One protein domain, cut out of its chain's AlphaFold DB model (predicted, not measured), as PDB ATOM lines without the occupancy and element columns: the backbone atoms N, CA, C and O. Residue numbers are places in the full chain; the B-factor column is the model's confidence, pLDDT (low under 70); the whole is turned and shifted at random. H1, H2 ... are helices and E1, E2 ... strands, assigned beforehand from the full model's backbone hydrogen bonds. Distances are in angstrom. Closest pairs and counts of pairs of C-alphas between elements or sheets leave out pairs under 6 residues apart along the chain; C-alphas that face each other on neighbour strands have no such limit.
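What this domain is: This is residues 6 to 102 of the 338 residues of the protein "Putative spry domain-containing-containing protein" of Hyalomma excavatum (UniProt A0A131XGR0). Two antiparallel sheets are partly face to face, the short strands E3, E2, E1 and E7 in one and the long strands E4, E5 and E6 in the other, with few close C-alphas between them. A five-residue helix, H1, sits by the end of E1. The printed part has 97 residues with one named helix and seven named strands, which follow each other along the chain as E1, H1, E2, E3, E4, E5, E6, E7; it is mostly strand, compact with a radius of gyration of the C-alphas of 13.8 A, and spans 43 by 31 by 23 A.

Where its parts are: Find C-alpha 6 at (51.095, -49.469, -5.100), where E1 begins; it runs to residue 11. Next come H1, residues 21 to 25, E2, 28 to 32, and E3, 35 to 38. E4, residues 54 to 65, is 29.4 A long and bends by 79 degrees at residue 62. E5, residues 70 to 79, is 28.7 A; E6, residues 82 to 92, is 27.7 A and bends by 66 degrees at 85. E7, residues 96 to 101, ends at C-alpha 101 (56.310, -48.628, -5.965).

How they stand to each other: In the first sheet, look for N 9 and O 98 of E1 and E7, 3.0 A apart, N 8 and O 29 of E1 and E2, 2.9 A, and N 30 and O 37 of hairpin E2 and E3, 2.8 A, each within hydrogen-bond range. H1 is on this sheet at a height of 7.2 A, only just over none of its strands, with 2 C-alphas falling on E1; its O i to N i+4 pair is within range. In the strongly twisted meander E4, E5, E6, each strand the antiparallel neighbour of the one before, find N 57 and O 76, 2.9 A, and N 75 and O 87, 2.8 A. Between the sheets, the closest C-alphas of E1 and E4 are Gly 9 and Cys 56, 6.4 A, and of E3 and E6, Glu 38 and Gly 85, 6.9 A.

The domain as a whole: The C-alphas farthest apart, of Pro 50 and Arg 67, are 44.7 A from each other. The printed part has no cut; the link E3 to E4 is long. Confidence is under 70 at residues 12 to 26, 39 to 44, 62 to 70 and 102.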
ATOM      1  N   LEU A   6      50.769 -50.895  -5.200       78.50
ATOM      2  CA  LEU A   6      51.095 -49.469  -5.100       78.50
ATOM      3  C   LEU A   6      50.584 -48.964  -3.751       78.50
ATOM      4  O   LEU A   6      49.428 -49.226  -3.425       78.50
ATOM      5  N   VAL A   7      51.393 -48.221  -2.992       81.94
ATOM      6  CA  VAL A   7      50.946 -47.567  -1.748       81.94
ATOM      7  C   VAL A   7      51.056 -46.052  -1.895       81.94
ATOM      8  O   VAL A   7      52.067 -45.549  -2.375       81.94
ATOM      9  N   LEU A   8      50.013 -45.330  -1.489       83.94
ATOM     10  CA  LEU A   8      49.938 -43.868  -1.493       83.94
ATOM     11  C   LEU A   8      49.424 -43.397  -0.130       83.94
ATOM     12  O   LEU A   8      48.366 -43.851   0.307       83.94
ATOM     13  N   GLY A   9      50.126 -42.480   0.532       84.25
ATOM     14  CA  GLY A   9      49.743 -42.039   1.874       84.25
ATOM     15  C   GLY A   9      50.613 -40.927   2.445       84.25
ATOM     16  O   GLY A   9      51.215 -40.155   1.700       84.25
ATOM     17  N   PHE A  10      50.670 -40.857   3.777       81.25
ATOM     18  CA  PHE A  10      51.459 -39.872   4.515       81.25
ATOM     19  C   PHE A  10      52.377 -40.526   5.558       81.25
ATOM     20  O   PHE A  10      51.934 -41.365   6.338       81.25
ATOM     21  N   LEU A  11      53.637 -40.089   5.615       74.69
ATOM     22  CA  LEU A  11      54.634 -40.526   6.599       74.69
ATOM     23  C   LEU A  11      54.737 -39.543   7.769       74.69
ATOM     24  O   LEU A  11      54.779 -38.329   7.561       74.69
ATOM     25  N   CYS A  12      54.847 -40.071   8.992       65.25
ATOM     26  CA  CYS A  12      55.019 -39.305  10.226       65.25
ATOM     27  C   CYS A  12      56.433 -39.523  10.809       65.25
ATOM     28  O   CYS A  12      56.708 -40.621  11.284       65.25
ATOM     29  N   PRO A  13      57.334 -38.519  10.820       54.16
ATOM     30  CA  PRO A  13      58.722 -38.704  11.258       54.16
ATOM     31  C   PRO A  13      58.909 -38.854  12.775       54.16
ATOM     32  O   PRO A  13      59.937 -39.350  13.222       54.16
ATOM     33  N   SER A  14      57.965 -38.387  13.598       44.44
ATOM     34  CA  SER A  14      58.131 -38.369  15.059       44.44
ATOM     35  C   SER A  14      57.644 -39.654  15.721       44.44
ATOM     36  O   SER A  14      56.547 -39.714  16.268       44.44
ATOM     37  N   GLY A  15      58.528 -40.647  15.711       38.31
ATOM     38  CA  GLY A  15      58.574 -41.757  16.654       38.31
ATOM     39  C   GLY A  15      60.038 -42.114  16.893       38.31
ATOM     40  O   GLY A  15      60.627 -42.861  16.123       38.31
ATOM     41  N   THR A  16      60.664 -41.545  17.926       38.19
ATOM     42  CA  THR A  16      61.954 -42.035  18.434       38.19
ATOM     43  C   THR A  16      61.724 -43.446  18.972       38.19
ATOM     44  O   THR A  16      61.205 -43.621  20.074       38.19
ATOM     45  N   GLY A  17      62.015 -44.428  18.129       32.66
ATOM     46  CA  GLY A  17      61.668 -45.831  18.296       32.66
ATOM     47  C   GLY A  17      61.517 -46.444  16.910       32.66
ATOM     48  O   GLY A  17      60.462 -46.343  16.292       32.66
ATOM     49  N   ILE A  18      62.610 -47.012  16.408       42.00
ATOM     50  CA  ILE A  18      62.662 -47.760  15.153       42.00
ATOM     51  C   ILE A  18      61.535 -48.816  15.186       42.00
ATOM     52  O   ILE A  18      61.368 -49.512  16.185       42.00
ATOM     53  N   HIS A  19      60.761 -48.886  14.097       39.97
ATOM     54  CA  HIS A  19      59.550 -49.698  13.865       39.97
ATOM     55  C   HIS A  19      58.217 -49.177  14.414       39.97
ATOM     56  O   HIS A  19      57.606 -49.770  15.300       39.97
ATOM     57  N   GLN A  20      57.655 -48.184  13.724       38.72
ATOM     58  CA  GLN A  20      56.213 -48.171  13.456       38.72
ATOM     59  C   GLN A  20      55.943 -47.780  11.996       38.72
ATOM     60  O   GLN A  20      55.345 -46.750  11.711       38.72
ATOM     61  N   TRP A  21      56.351 -48.616  11.036       43.59
ATOM     62  CA  TRP A  21      55.763 -48.534   9.689       43.59
ATOM     63  C   TRP A  21      54.248 -48.806   9.734       43.59
ATOM     64  O   TRP A  21      53.502 -48.273   8.919       43.59
ATOM     65  N   ASP A  22      53.780 -49.540  10.747       37.12
ATOM     66  CA  ASP A  22      52.358 -49.797  10.986       37.12
ATOM     67  C   ASP A  22      51.563 -48.515  11.290       37.12
ATOM     68  O   ASP A  22      50.429 -48.376  10.840       37.12
ATOM     69  N   SER A  23      52.152 -47.514  11.960       42.56
ATOM     70  CA  SER A  23      51.460 -46.232  12.172       42.56
ATOM     71  C   SER A  23      51.406 -45.384  10.897       42.56
ATOM     72  O   SER A  23      50.426 -44.666  10.686       42.56
ATOM     73  N   ALA A  24      52.388 -45.529   9.998       48.19
ATOM     74  CA  ALA A  24      52.368 -44.925   8.665       48.19
ATOM     75  C   ALA A  24      51.330 -45.574   7.726       48.19
ATOM     76  O   ALA A  24      50.756 -44.889   6.878       48.19
ATOM     77  N   LEU A  25      51.032 -46.871   7.894       56.09
ATOM     78  CA  LEU A  25      49.989 -47.563   7.124       56.09
ATOM     79  C   LEU A  25      48.581 -47.033   7.429       56.09
ATOM     80  O   LEU A  25      47.748 -46.997   6.523       56.09
ATOM     81  N   SER A  26      48.335 -46.546   8.649       59.16
ATOM     82  CA  SER A  26      47.033 -45.976   9.038       59.16
ATOM     83  C   SER A  26      46.636 -44.713   8.249       59.16
ATOM     84  O   SER A  26      45.470 -44.325   8.234       59.16
ATOM     85  N   LEU A  27      47.593 -44.066   7.570       75.12
ATOM     86  CA  LEU A  27      47.377 -42.901   6.702       75.12
ATOM     87  C   LEU A  27      47.723 -43.218   5.244       75.12
ATOM     88  O   LEU A  27      48.245 -42.362   4.522       75.12
ATOM     89  N   ALA A  28      47.476 -44.455   4.817       81.19
ATOM     90  CA  ALA A  28      47.796 -44.915   3.478       81.19
ATOM     91  C   ALA A  28      46.659 -45.713   2.828       81.19
ATOM     92  O   ALA A  28      45.828 -46.361   3.466       81.19
ATOM     93  N   CYS A  29      46.651 -45.674   1.501       83.62
ATOM     94  CA  CYS A  29      45.833 -46.511   0.644       83.62
ATOM     95  C   CYS A  29      46.722 -47.381  -0.240       83.62
ATOM     96  O   CYS A  29      47.841 -47.001  -0.592       83.62
ATOM     97  N   ARG A  30      46.215 -48.555  -0.604       85.06
ATOM     98  CA  ARG A  30      46.915 -49.552  -1.408       85.06
ATOM     99  C   ARG A  30      46.101 -49.877  -2.645       85.06
ATOM    100  O   ARG A  30      44.908 -50.140  -2.541       85.06
ATOM    101  N   VAL A  31      46.748 -49.926  -3.803       84.38
ATOM    102  CA  VAL A  31      46.199 -50.575  -4.994       84.38
ATOM    103  C   VAL A  31      46.850 -51.939  -5.110       84.38
ATOM    104  O   VAL A  31      48.026 -52.014  -5.443       84.38
ATOM    105  N   SER A  32      46.089 -52.996  -4.838       80.44
ATOM    106  CA  SER A  32      46.539 -54.384  -4.950       80.44
ATOM    107  C   SER A  32      45.659 -55.138  -5.929       80.44
ATOM    108  O   SER A  32      44.434 -55.031  -5.864       80.44
ATOM    109  N   GLN A  33      46.256 -55.884  -6.860       80.12
ATOM    110  CA  GLN A  33      45.511 -56.692  -7.841       80.12
ATOM    111  C   GLN A  33      44.437 -55.881  -8.603       80.12
ATOM    112  O   GLN A  33      43.347 -56.369  -8.902       80.12
ATOM    113  N   GLY A  34      44.734 -54.608  -8.893       80.00
ATOM    114  CA  GLY A  34      43.799 -53.691  -9.547       80.00
ATOM    115  C   GLY A  34      42.636 -53.242  -8.658       80.00
ATOM    116  O   GLY A  34      41.577 -52.905  -9.183       80.00
ATOM    117  N   ARG A  35      42.792 -53.253  -7.330       84.31
ATOM    118  CA  ARG A  35      41.800 -52.745  -6.376       84.31
ATOM    119  C   ARG A  35      42.419 -51.790  -5.368       84.31
ATOM    120  O   ARG A  35      43.365 -52.159  -4.686       84.31
ATOM    121  N   LEU A  36      41.849 -50.597  -5.257       84.81
ATOM    122  CA  LEU A  36      42.171 -49.575  -4.269       84.81
ATOM    123  C   LEU A  36      41.424 -49.827  -2.960       84.81
ATOM    124  O   LEU A  36      40.193 -49.822  -2.935       84.81
ATOM    125  N   SER A  37      42.158 -49.990  -1.869       81.94
ATOM    126  CA  SER A  37      41.622 -50.125  -0.519       81.94
ATOM    127  C   SER A  37      42.412 -49.274   0.470       81.94
ATOM    128  O   SER A  37      43.529 -48.836   0.195       81.94
ATOM    129  N   GLU A  38      41.839 -49.051   1.645       77.00
ATOM    130  CA  GLU A  38      42.606 -48.575   2.794       77.00
ATOM    131  C   GLU A  38      43.553 -49.689   3.272       77.00
ATOM    132  O   GLU A  38      43.225 -50.873   3.128       77.00
ATOM    133  N   CYS A  39      44.725 -49.335   3.811       64.19
ATOM    134  CA  CYS A  39      45.767 -50.301   4.184       64.19
ATOM    135  C   CYS A  39      45.385 -51.293   5.305       64.19
ATOM    136  O   CYS A  39      46.136 -52.233   5.544       64.19
ATOM    137  N   GLU A  40      44.201 -51.174   5.911       58.97
ATOM    138  CA  GLU A  40      43.711 -52.077   6.966       58.97
ATOM    139  C   GLU A  40      42.271 -52.578   6.734       58.97
ATOM    140  O   GLU A  40      41.705 -53.293   7.564       58.97
ATOM    141  N   SER A  41      41.634 -52.234   5.604       62.22
ATOM    142  CA  SER A  41      40.220 -52.569   5.407       62.22
ATOM    143  C   SER A  41      40.016 -54.030   4.996       62.22
ATOM    144  O   SER A  41      40.567 -54.485   3.995       62.22
ATOM    145  N   CYS A  42      39.108 -54.731   5.677       56.75
ATOM    146  CA  CYS A  42      38.589 -56.040   5.257       56.75
ATOM    147  C   CYS A  42      37.566 -55.955   4.104       56.75
ATOM    148  O   CYS A  42      37.056 -56.977   3.639       56.75
ATOM    149  N   MET A  43      37.245 -54.741   3.651       61.28
ATOM    150  CA  MET A  43      36.260 -54.494   2.605       61.28
ATOM    151  C   MET A  43      36.877 -54.655   1.209       61.28
ATOM    152  O   MET A  43      38.029 -54.276   0.991       61.28
ATOM    153  N   PRO A  44      36.123 -55.180   0.227       64.38
ATOM    154  CA  PRO A  44      36.603 -55.259  -1.143       64.38
ATOM    155  C   PRO A  44      36.849 -53.850  -1.699       64.38
ATOM    156  O   PRO A  44      35.925 -53.044  -1.798       64.38
ATOM    157  N   GLY A  45      38.103 -53.572  -2.064       76.00
ATOM    158  CA  GLY A  45      38.524 -52.292  -2.633       76.00
ATOM    159  C   GLY A  45      37.879 -51.953  -3.985       76.00
ATOM    160  O   GLY A  45      37.348 -52.817  -4.690       76.00
ATOM    161  N   VAL A  46      37.960 -50.679  -4.368       86.12
ATOM    162  CA  VAL A  46      37.436 -50.136  -5.630       86.12
ATOM    163  C   VAL A  46      38.314 -50.577  -6.795       86.12
ATOM    164  O   VAL A  46      39.529 -50.448  -6.733       86.12
ATOM    165  N   ALA A  47      37.725 -51.088  -7.877       87.19
ATOM    166  CA  ALA A  47      38.497 -51.497  -9.050       87.19
ATOM    167  C   ALA A  47      39.232 -50.304  -9.693       87.19
ATOM    168  O   ALA A  47      38.628 -49.260  -9.933       87.19
ATOM    169  N   CYS A  48      40.507 -50.493 -10.022       85.56
ATOM    170  CA  CYS A  48      41.379 -49.501 -10.641       85.56
ATOM    171  C   CYS A  48      41.966 -50.015 -11.953       85.56
ATOM    172  O   CYS A  48      42.291 -51.196 -12.096       85.56
ATOM    173  N   ARG A  49      42.113 -49.111 -12.923       87.12
ATOM    174  CA  ARG A  49      42.646 -49.382 -14.262       87.12
ATOM    175  C   ARG A  49      43.691 -48.334 -14.659       87.12
ATOM    176  O   ARG A  49      43.672 -47.227 -14.123       87.12
ATOM    177  N   PRO A  50      44.581 -48.640 -15.625       86.06
ATOM    178  CA  PRO A  50      45.473 -47.636 -16.194       86.06
ATOM    179  C   PRO A  50      44.697 -46.393 -16.651       86.06
ATOM    180  O   PRO A  50      43.709 -46.511 -17.374       86.06
ATOM    181  N   GLY A  51      45.147 -45.214 -16.219       85.12
ATOM    182  CA  GLY A  51      44.501 -43.927 -16.500       85.12
ATOM    183  C   GLY A  51      43.558 -43.417 -15.405       85.12
ATOM    184  O   GLY A  51      43.247 -42.224 -15.408       85.12
ATOM    185  N   ASP A  52      43.152 -44.262 -14.450       89.62
ATOM    186  CA  ASP A  52      42.423 -43.800 -13.267       89.62
ATOM    187  C   ASP A  52      43.289 -42.864 -12.416       89.62
ATOM    188  O   ASP A  52      44.505 -43.027 -12.301       89.62
ATOM    189  N   ARG A  53      42.643 -41.881 -11.787       89.31
ATOM    190  CA  ARG A  53      43.285 -40.942 -10.867       89.31
ATOM    191  C   ARG A  53      43.017 -41.371  -9.439       89.31
ATOM    192  O   ARG A  53      41.862 -41.498  -9.039       89.31
ATOM    193  N   ILE A  54      44.078 -41.546  -8.674       88.75
ATOM    194  CA  ILE A  54      44.003 -41.902  -7.261       88.75
ATOM    195  C   ILE A  54      44.632 -40.761  -6.482       88.75
ATOM    196  O   ILE A  54      45.686 -40.256  -6.864       88.75
ATOM    197  N   GLY A  55      43.961 -40.330  -5.424       87.44
ATOM    198  CA  GLY A  55      44.457 -39.279  -4.548       87.44
ATOM    199  C   GLY A  55      44.150 -39.603  -3.101       87.44
ATOM    200  O   GLY A  55      43.163 -40.277  -2.813       87.44
ATOM    201  N   CYS A  56      44.960 -39.087  -2.194       87.56
ATOM    202  CA  CYS A  56      44.684 -39.107  -0.770       87.56
ATOM    203  C   CYS A  56      44.759 -37.687  -0.212       87.56
ATOM    204  O   CYS A  56      45.426 -36.821  -0.778       87.56
ATOM    205  N   GLY A  57      44.084 -37.446   0.903       87.12
ATOM    206  CA  GLY A  57      44.145 -36.161   1.579       87.12
ATOM    207  C   GLY A  57      43.880 -36.276   3.067       87.12
ATOM    208  O   GLY A  57      43.485 -37.326   3.577       87.12
ATOM    209  N   LEU A  58      44.120 -35.165   3.758       85.94
ATOM    210  CA  LEU A  58      43.927 -35.027   5.193       85.94
ATOM    211  C   LEU A  58      42.913 -33.921   5.461       85.94
ATOM    212  O   LEU A  58      42.978 -32.838   4.879       85.94
ATOM    213  N   SER A  59      41.989 -34.189   6.374       85.00
ATOM    214  CA  SER A  59      41.081 -33.204   6.944       85.00
ATOM    215  C   SER A  59      41.371 -33.071   8.436       85.00
ATOM    216  O   SER A  59      41.442 -34.069   9.155       85.00
ATOM    217  N   TYR A  60      41.565 -31.836   8.893       79.56
ATOM    218  CA  TYR A  60      41.879 -31.514  10.283       79.56
ATOM    219  C   TYR A  60      40.630 -30.966  10.972       79.56
ATOM    220  O   TYR A  60      40.024 -30.025  10.458       79.56
ATOM    221  N   ASP A  61      40.284 -31.491  12.151       71.88
ATOM    222  CA  ASP A  61      39.337 -30.810  13.037       71.88
ATOM    223  C   ASP A  61      40.117 -29.906  14.010       71.88
ATOM    224  O   ASP A  61      40.718 -30.396  14.972       71.88
ATOM    225  N   PRO A  62      40.130 -28.575  13.805       62.47
ATOM    226  CA  PRO A  62      40.889 -27.658  14.651       62.47
ATOM    227  C   PRO A  62      40.389 -27.621  16.103       62.47
ATOM    228  O   PRO A  62      41.101 -27.110  16.968       62.47
ATOM    229  N   LYS A  63      39.188 -28.147  16.388       64.56
ATOM    230  CA  LYS A  63      38.602 -28.178  17.735       64.56
ATOM    231  C   LYS A  63      39.098 -29.357  18.577       64.56
ATOM    232  O   LYS A  63      38.902 -29.344  19.791       64.56
ATOM    233  N   VAL A  64      39.756 -30.348  17.968       63.12
ATOM    234  CA  VAL A  64      40.215 -31.574  18.636       63.12
ATOM    235  C   VAL A  64      41.744 -31.597  18.683       63.12
ATOM    236  O   VAL A  64      42.417 -32.200  17.849       63.12
ATOM    237  N   ARG A  65      42.308 -30.915  19.687       60.12
ATOM    238  CA  ARG A  65      43.739 -30.989  20.023       60.12
ATOM    239  C   ARG A  65      43.914 -31.613  21.399       60.12
ATOM    240  O   ARG A  65      43.342 -31.130  22.376       60.12
ATOM    241  N   PHE A  66      44.723 -32.663  21.487       60.12
ATOM    242  CA  PHE A  66      45.090 -33.242  22.776       60.12
ATOM    243  C   PHE A  66      46.214 -32.426  23.422       60.12
ATOM    244  O   PHE A  66      47.065 -31.859  22.736       60.12
ATOM    245  N   ARG A  67      46.251 -32.393  24.762       55.91
ATOM    246  CA  ARG A  67      47.270 -31.660  25.546       55.91
ATOM    247  C   ARG A  67      48.717 -32.120  25.282       55.91
ATOM    248  O   ARG A  67      49.643 -31.422  25.680       55.91
ATOM    249  N   ASN A  68      48.909 -33.228  24.562       55.38
ATOM    250  CA  ASN A  68      50.200 -33.873  24.309       55.38
ATOM    251  C   ASN A  68      50.661 -33.744  22.841       55.38
ATOM    252  O   ASN A  68      51.287 -34.658  22.323       55.38
ATOM    253  N   TRP A  69      50.314 -32.651  22.147       59.41
ATOM    254  CA  TRP A  69      50.750 -32.358  20.764       59.41
ATOM    255  C   TRP A  69      50.230 -33.326  19.676       59.41
ATOM    256  O   TRP A  69      50.567 -33.177  18.502       59.41
ATOM    257  N   GLY A  70      49.354 -34.267  20.036       65.94
ATOM    258  CA  GLY A  70      48.613 -35.105  19.094       65.94
ATOM    259  C   GLY A  70      47.412 -34.371  18.482       65.94
ATOM    260  O   GLY A  70      46.614 -33.756  19.200       65.94
ATOM    261  N   THR A  71      47.273 -34.457  17.160       73.62
ATOM    262  CA  THR A  71      46.150 -33.929  16.375       73.62
ATOM    263  C   THR A  71      45.359 -35.087  15.785       73.62
ATOM    264  O   THR A  71      45.940 -36.027  15.249       73.62
ATOM    265  N   VAL A  72      44.030 -35.035  15.877       79.06
ATOM    266  CA  VAL A  72      43.175 -36.001  15.178       79.06
ATOM    267  C   VAL A  72      43.071 -35.578  13.721       79.06
ATOM    268  O   VAL A  72      42.631 -34.466  13.423       79.06
ATOM    269  N   VAL A  73      43.476 -36.465  12.820       81.88
ATOM    270  CA  VAL A  73      43.378 -36.258  11.377       81.88
ATOM    271  C   VAL A  73      42.435 -37.284  10.784       81.88
ATOM    272  O   VAL A  73      42.459 -38.458  11.148       81.88
ATOM    273  N   THR A  74      41.584 -36.834   9.869       86.12
ATOM    274  CA  THR A  74      40.809 -37.739   9.025       86.12
ATOM    275  C   THR A  74      41.511 -37.877   7.686       86.12
ATOM    276  O   THR A  74      41.553 -36.930   6.900       86.12
ATOM    277  N   PHE A  75      42.058 -39.057   7.440       87.38
ATOM    278  CA  PHE A  75      42.559 -39.479   6.145       87.38
ATOM    279  C   PHE A  75      41.388 -39.831   5.230       87.38
ATOM    280  O   PHE A  75      40.429 -40.471   5.663       87.38
ATOM    281  N   PHE A  76      41.450 -39.417   3.969       87.94
ATOM    282  CA  PHE A  76      40.466 -39.799   2.962       87.94
ATOM    283  C   PHE A  76      41.138 -40.192   1.649       87.94
ATOM    284  O   PHE A  76      42.181 -39.659   1.268       87.94
ATOM    285  N   ILE A  77      40.502 -41.124   0.949       89.00
ATOM    286  CA  ILE A  77      40.964 -41.713  -0.304       89.00
ATOM    287  C   ILE A  77      39.991 -41.307  -1.400       89.00
ATOM    288  O   ILE A  77      38.776 -41.407  -1.229       89.00
ATOM    289  N   THR A  78      40.516 -40.905  -2.551       89.31
ATOM    290  CA  THR A  78      39.737 -40.562  -3.737       89.31
ATOM    291  C   THR A  78      40.094 -41.458  -4.917       89.31
ATOM    292  O   THR A  78      41.264 -41.737  -5.177       89.31
ATOM    293  N   HIS A  79      39.074 -41.871  -5.665       91.12
ATOM    294  CA  HIS A  79      39.194 -42.513  -6.973       91.12
ATOM    295  C   HIS A  79      38.437 -41.663  -7.988       91.12
ATOM    296  O   HIS A  79      37.264 -41.341  -7.797       91.12
ATOM    297  N   ASN A  80      39.136 -41.226  -9.033       90.75
ATOM    298  CA  ASN A  80      38.635 -40.326 -10.069       90.75
ATOM    299  C   ASN A  80      37.947 -39.065  -9.506       90.75
ATOM    300  O   ASN A  80      36.937 -38.597 -10.027       90.75
ATOM    301  N   GLY A  81      38.514 -38.511  -8.426       86.62
ATOM    302  CA  GLY A  81      38.029 -37.295  -7.765       86.62
ATOM    303  C   GLY A  81      36.859 -37.497  -6.797       86.62
ATOM    304  O   GLY A  81      36.398 -36.522  -6.210       86.62
ATOM    305  N   LYS A  82      36.381 -38.731  -6.600       89.19
ATOM    306  CA  LYS A  82      35.321 -39.057  -5.638       89.19
ATOM    307  C   LYS A  82      35.895 -39.778  -4.423       89.19
ATOM    308  O   LYS A  82      36.681 -40.704  -4.593       89.19
ATOM    309  N   GLU A  83      35.480 -39.391  -3.218       89.88
ATOM    310  CA  GLU A  83      35.853 -40.091  -1.982       89.88
ATOM    311  C   GLU A  83      35.312 -41.530  -1.984       89.88
ATOM    312  O   GLU A  83      34.133 -41.765  -2.267       89.88
ATOM    313  N   VAL A  84      36.191 -42.491  -1.697       88.31
ATOM    314  CA  VAL A  84      35.894 -43.934  -1.681       88.31
ATOM    315  C   VAL A  84      36.190 -44.603  -0.343       88.31
ATOM    316  O   VAL A  84      35.758 -45.729  -0.121       88.31
ATOM    317  N   GLY A  85      36.900 -43.919   0.552       83.81
ATOM    318  CA  GLY A  85      37.232 -44.419   1.879       83.81
ATOM    319  C   GLY A  85      37.750 -43.298   2.767       83.81
ATOM    320  O   GLY A  85      38.284 -42.307   2.265       83.81
ATOM    321  N   ARG A  86      37.577 -43.457   4.079       86.50
ATOM    322  CA  ARG A  86      38.097 -42.528   5.078       86.50
ATOM    323  C   ARG A  86      38.373 -43.232   6.394       86.50
ATOM    324  O   ARG A  86      37.641 -44.147   6.762       86.50
ATOM    325  N   SER A  87      39.346 -42.709   7.122       80.06
ATOM    326  CA  SER A  87      39.766 -43.227   8.414       80.06
ATOM    327  C   SER A  87      40.300 -42.117   9.291       80.06
ATOM    328  O   SER A  87      40.750 -41.083   8.794       80.06
ATOM    329  N   THR A  88      40.200 -42.297  10.600       81.75
ATOM    330  CA  THR A  88      40.531 -41.255  11.569       81.75
ATOM    331  C   THR A  88      41.594 -41.771  12.514       81.75
ATOM    332  O   THR A  88      41.349 -42.716  13.261       81.75
ATOM    333  N   SER A  89      42.734 -41.086  12.531       77.69
ATOM    334  CA  SER A  89      43.900 -41.466  13.324       77.69
ATOM    335  C   SER A  89      44.389 -40.289  14.158       77.69
ATOM    336  O   SER A  89      44.248 -39.120  13.786       77.69
ATOM    337  N   LEU A  90      44.973 -40.596  15.315       76.94
ATOM    338  CA  LEU A  90      45.707 -39.623  16.115       76.94
ATOM    339  C   LEU A  90      47.150 -39.584  15.615       76.94
ATOM    340  O   LEU A  90      47.831 -40.604  15.639       76.94
ATOM    341  N   VAL A  91      47.619 -38.411  15.200       74.19
ATOM    342  CA  VAL A  91      48.985 -38.222  14.702       74.19
ATOM    343  C   VAL A  91      49.706 -37.158  15.507       74.19
ATOM    344  O   VAL A  91      49.109 -36.177  15.953       74.19
ATOM    345  N   SER A  92      51.007 -37.328  15.682       70.19
ATOM    346  CA  SER A  92      51.880 -36.362  16.342       70.19
ATOM    347  C   SER A  92      53.014 -35.999  15.402       70.19
ATOM    348  O   SER A  92      53.795 -36.876  15.058       70.19
ATOM    349  N   GLY A  93      53.130 -34.724  15.026       70.88
ATOM    350  CA  GLY A  93      54.211 -34.220  14.173       70.88
ATOM    351  C   GLY A  93      53.776 -33.810  12.768       70.88
ATOM    352  O   GLY A  93      52.594 -33.605  12.498       70.88
ATOM    353  N   ARG A  94      54.766 -33.621  11.886       71.62
ATOM    354  CA  ARG A  94      54.549 -33.278  10.472       71.62
ATOM    355  C   ARG A  94      54.239 -34.537   9.669       71.62
ATOM    356  O   ARG A  94      54.785 -35.592   9.960       71.62
ATOM    357  N   LEU A  95      53.400 -34.407   8.649       75.56
ATOM    358  CA  LEU A  95      53.065 -35.488   7.728       75.56
ATOM    359  C   LEU A  95      53.601 -35.160   6.337       75.56
ATOM    360  O   LEU A  95      53.388 -34.049   5.854       75.56
ATOM    361  N   HIS A  96      54.271 -36.120   5.703       77.94
ATOM    362  CA  HIS A  96      54.856 -35.958   4.370       77.94
ATOM    363  C   HIS A  96      54.140 -36.874   3.376       77.94
ATOM    364  O   HIS A  96      54.042 -38.070   3.659       77.94
ATOM    365  N   PRO A  97      53.625 -36.361   2.243       81.81
ATOM    366  CA  PRO A  97      53.073 -37.207   1.189       81.81
ATOM    367  C   PRO A  97      54.123 -38.208   0.699       81.81
ATOM    368  O   PRO A  97      55.267 -37.832   0.454       81.81
ATOM    369  N   ALA A  98      53.734 -39.468   0.536       80.62
ATOM    370  CA  ALA A  98      54.625 -40.529   0.086       80.62
ATOM    371  C   ALA A  98      53.924 -41.473  -0.893       80.62
ATOM    372  O   ALA A  98      52.726 -41.756  -0.779       80.62
ATOM    373  N   ILE A  99      54.701 -41.983  -1.844       83.56
ATOM    374  CA  ILE A  99      54.282 -42.999  -2.803       83.56
ATOM    375  C   ILE A  99      55.329 -44.108  -2.834       83.56
ATOM    376  O   ILE A  99      56.524 -43.831  -2.864       83.56
ATOM    377  N   VAL A 100      54.883 -45.359  -2.816       80.31
ATOM    378  CA  VAL A 100      55.762 -46.533  -2.828       80.31
ATOM    379  C   VAL A 100      55.389 -47.420  -4.005       80.31
ATOM    380  O   VAL A 100      54.246 -47.877  -4.110       80.31
ATOM    381  N   LEU A 101      56.375 -47.672  -4.864       80.50
ATOM    382  CA  LEU A 101      56.310 -48.628  -5.965       80.50
ATOM    383  C   LEU A 101      57.069 -49.888  -5.540       80.50
ATOM    384  O   LEU A 101      58.242 -49.796  -5.195       80.50
ATOM    385  N   ARG A 102      56.404 -51.047  -5.512       69.38
ATOM    386  CA  ARG A 102      57.017 -52.296  -5.020       69.38
ATOM    387  C   ARG A 102      57.618 -53.165  -6.114       69.38
ATOM    388  O   ARG A 102      58.588 -53.866  -5.849       69.38
TER     389      ARG A 102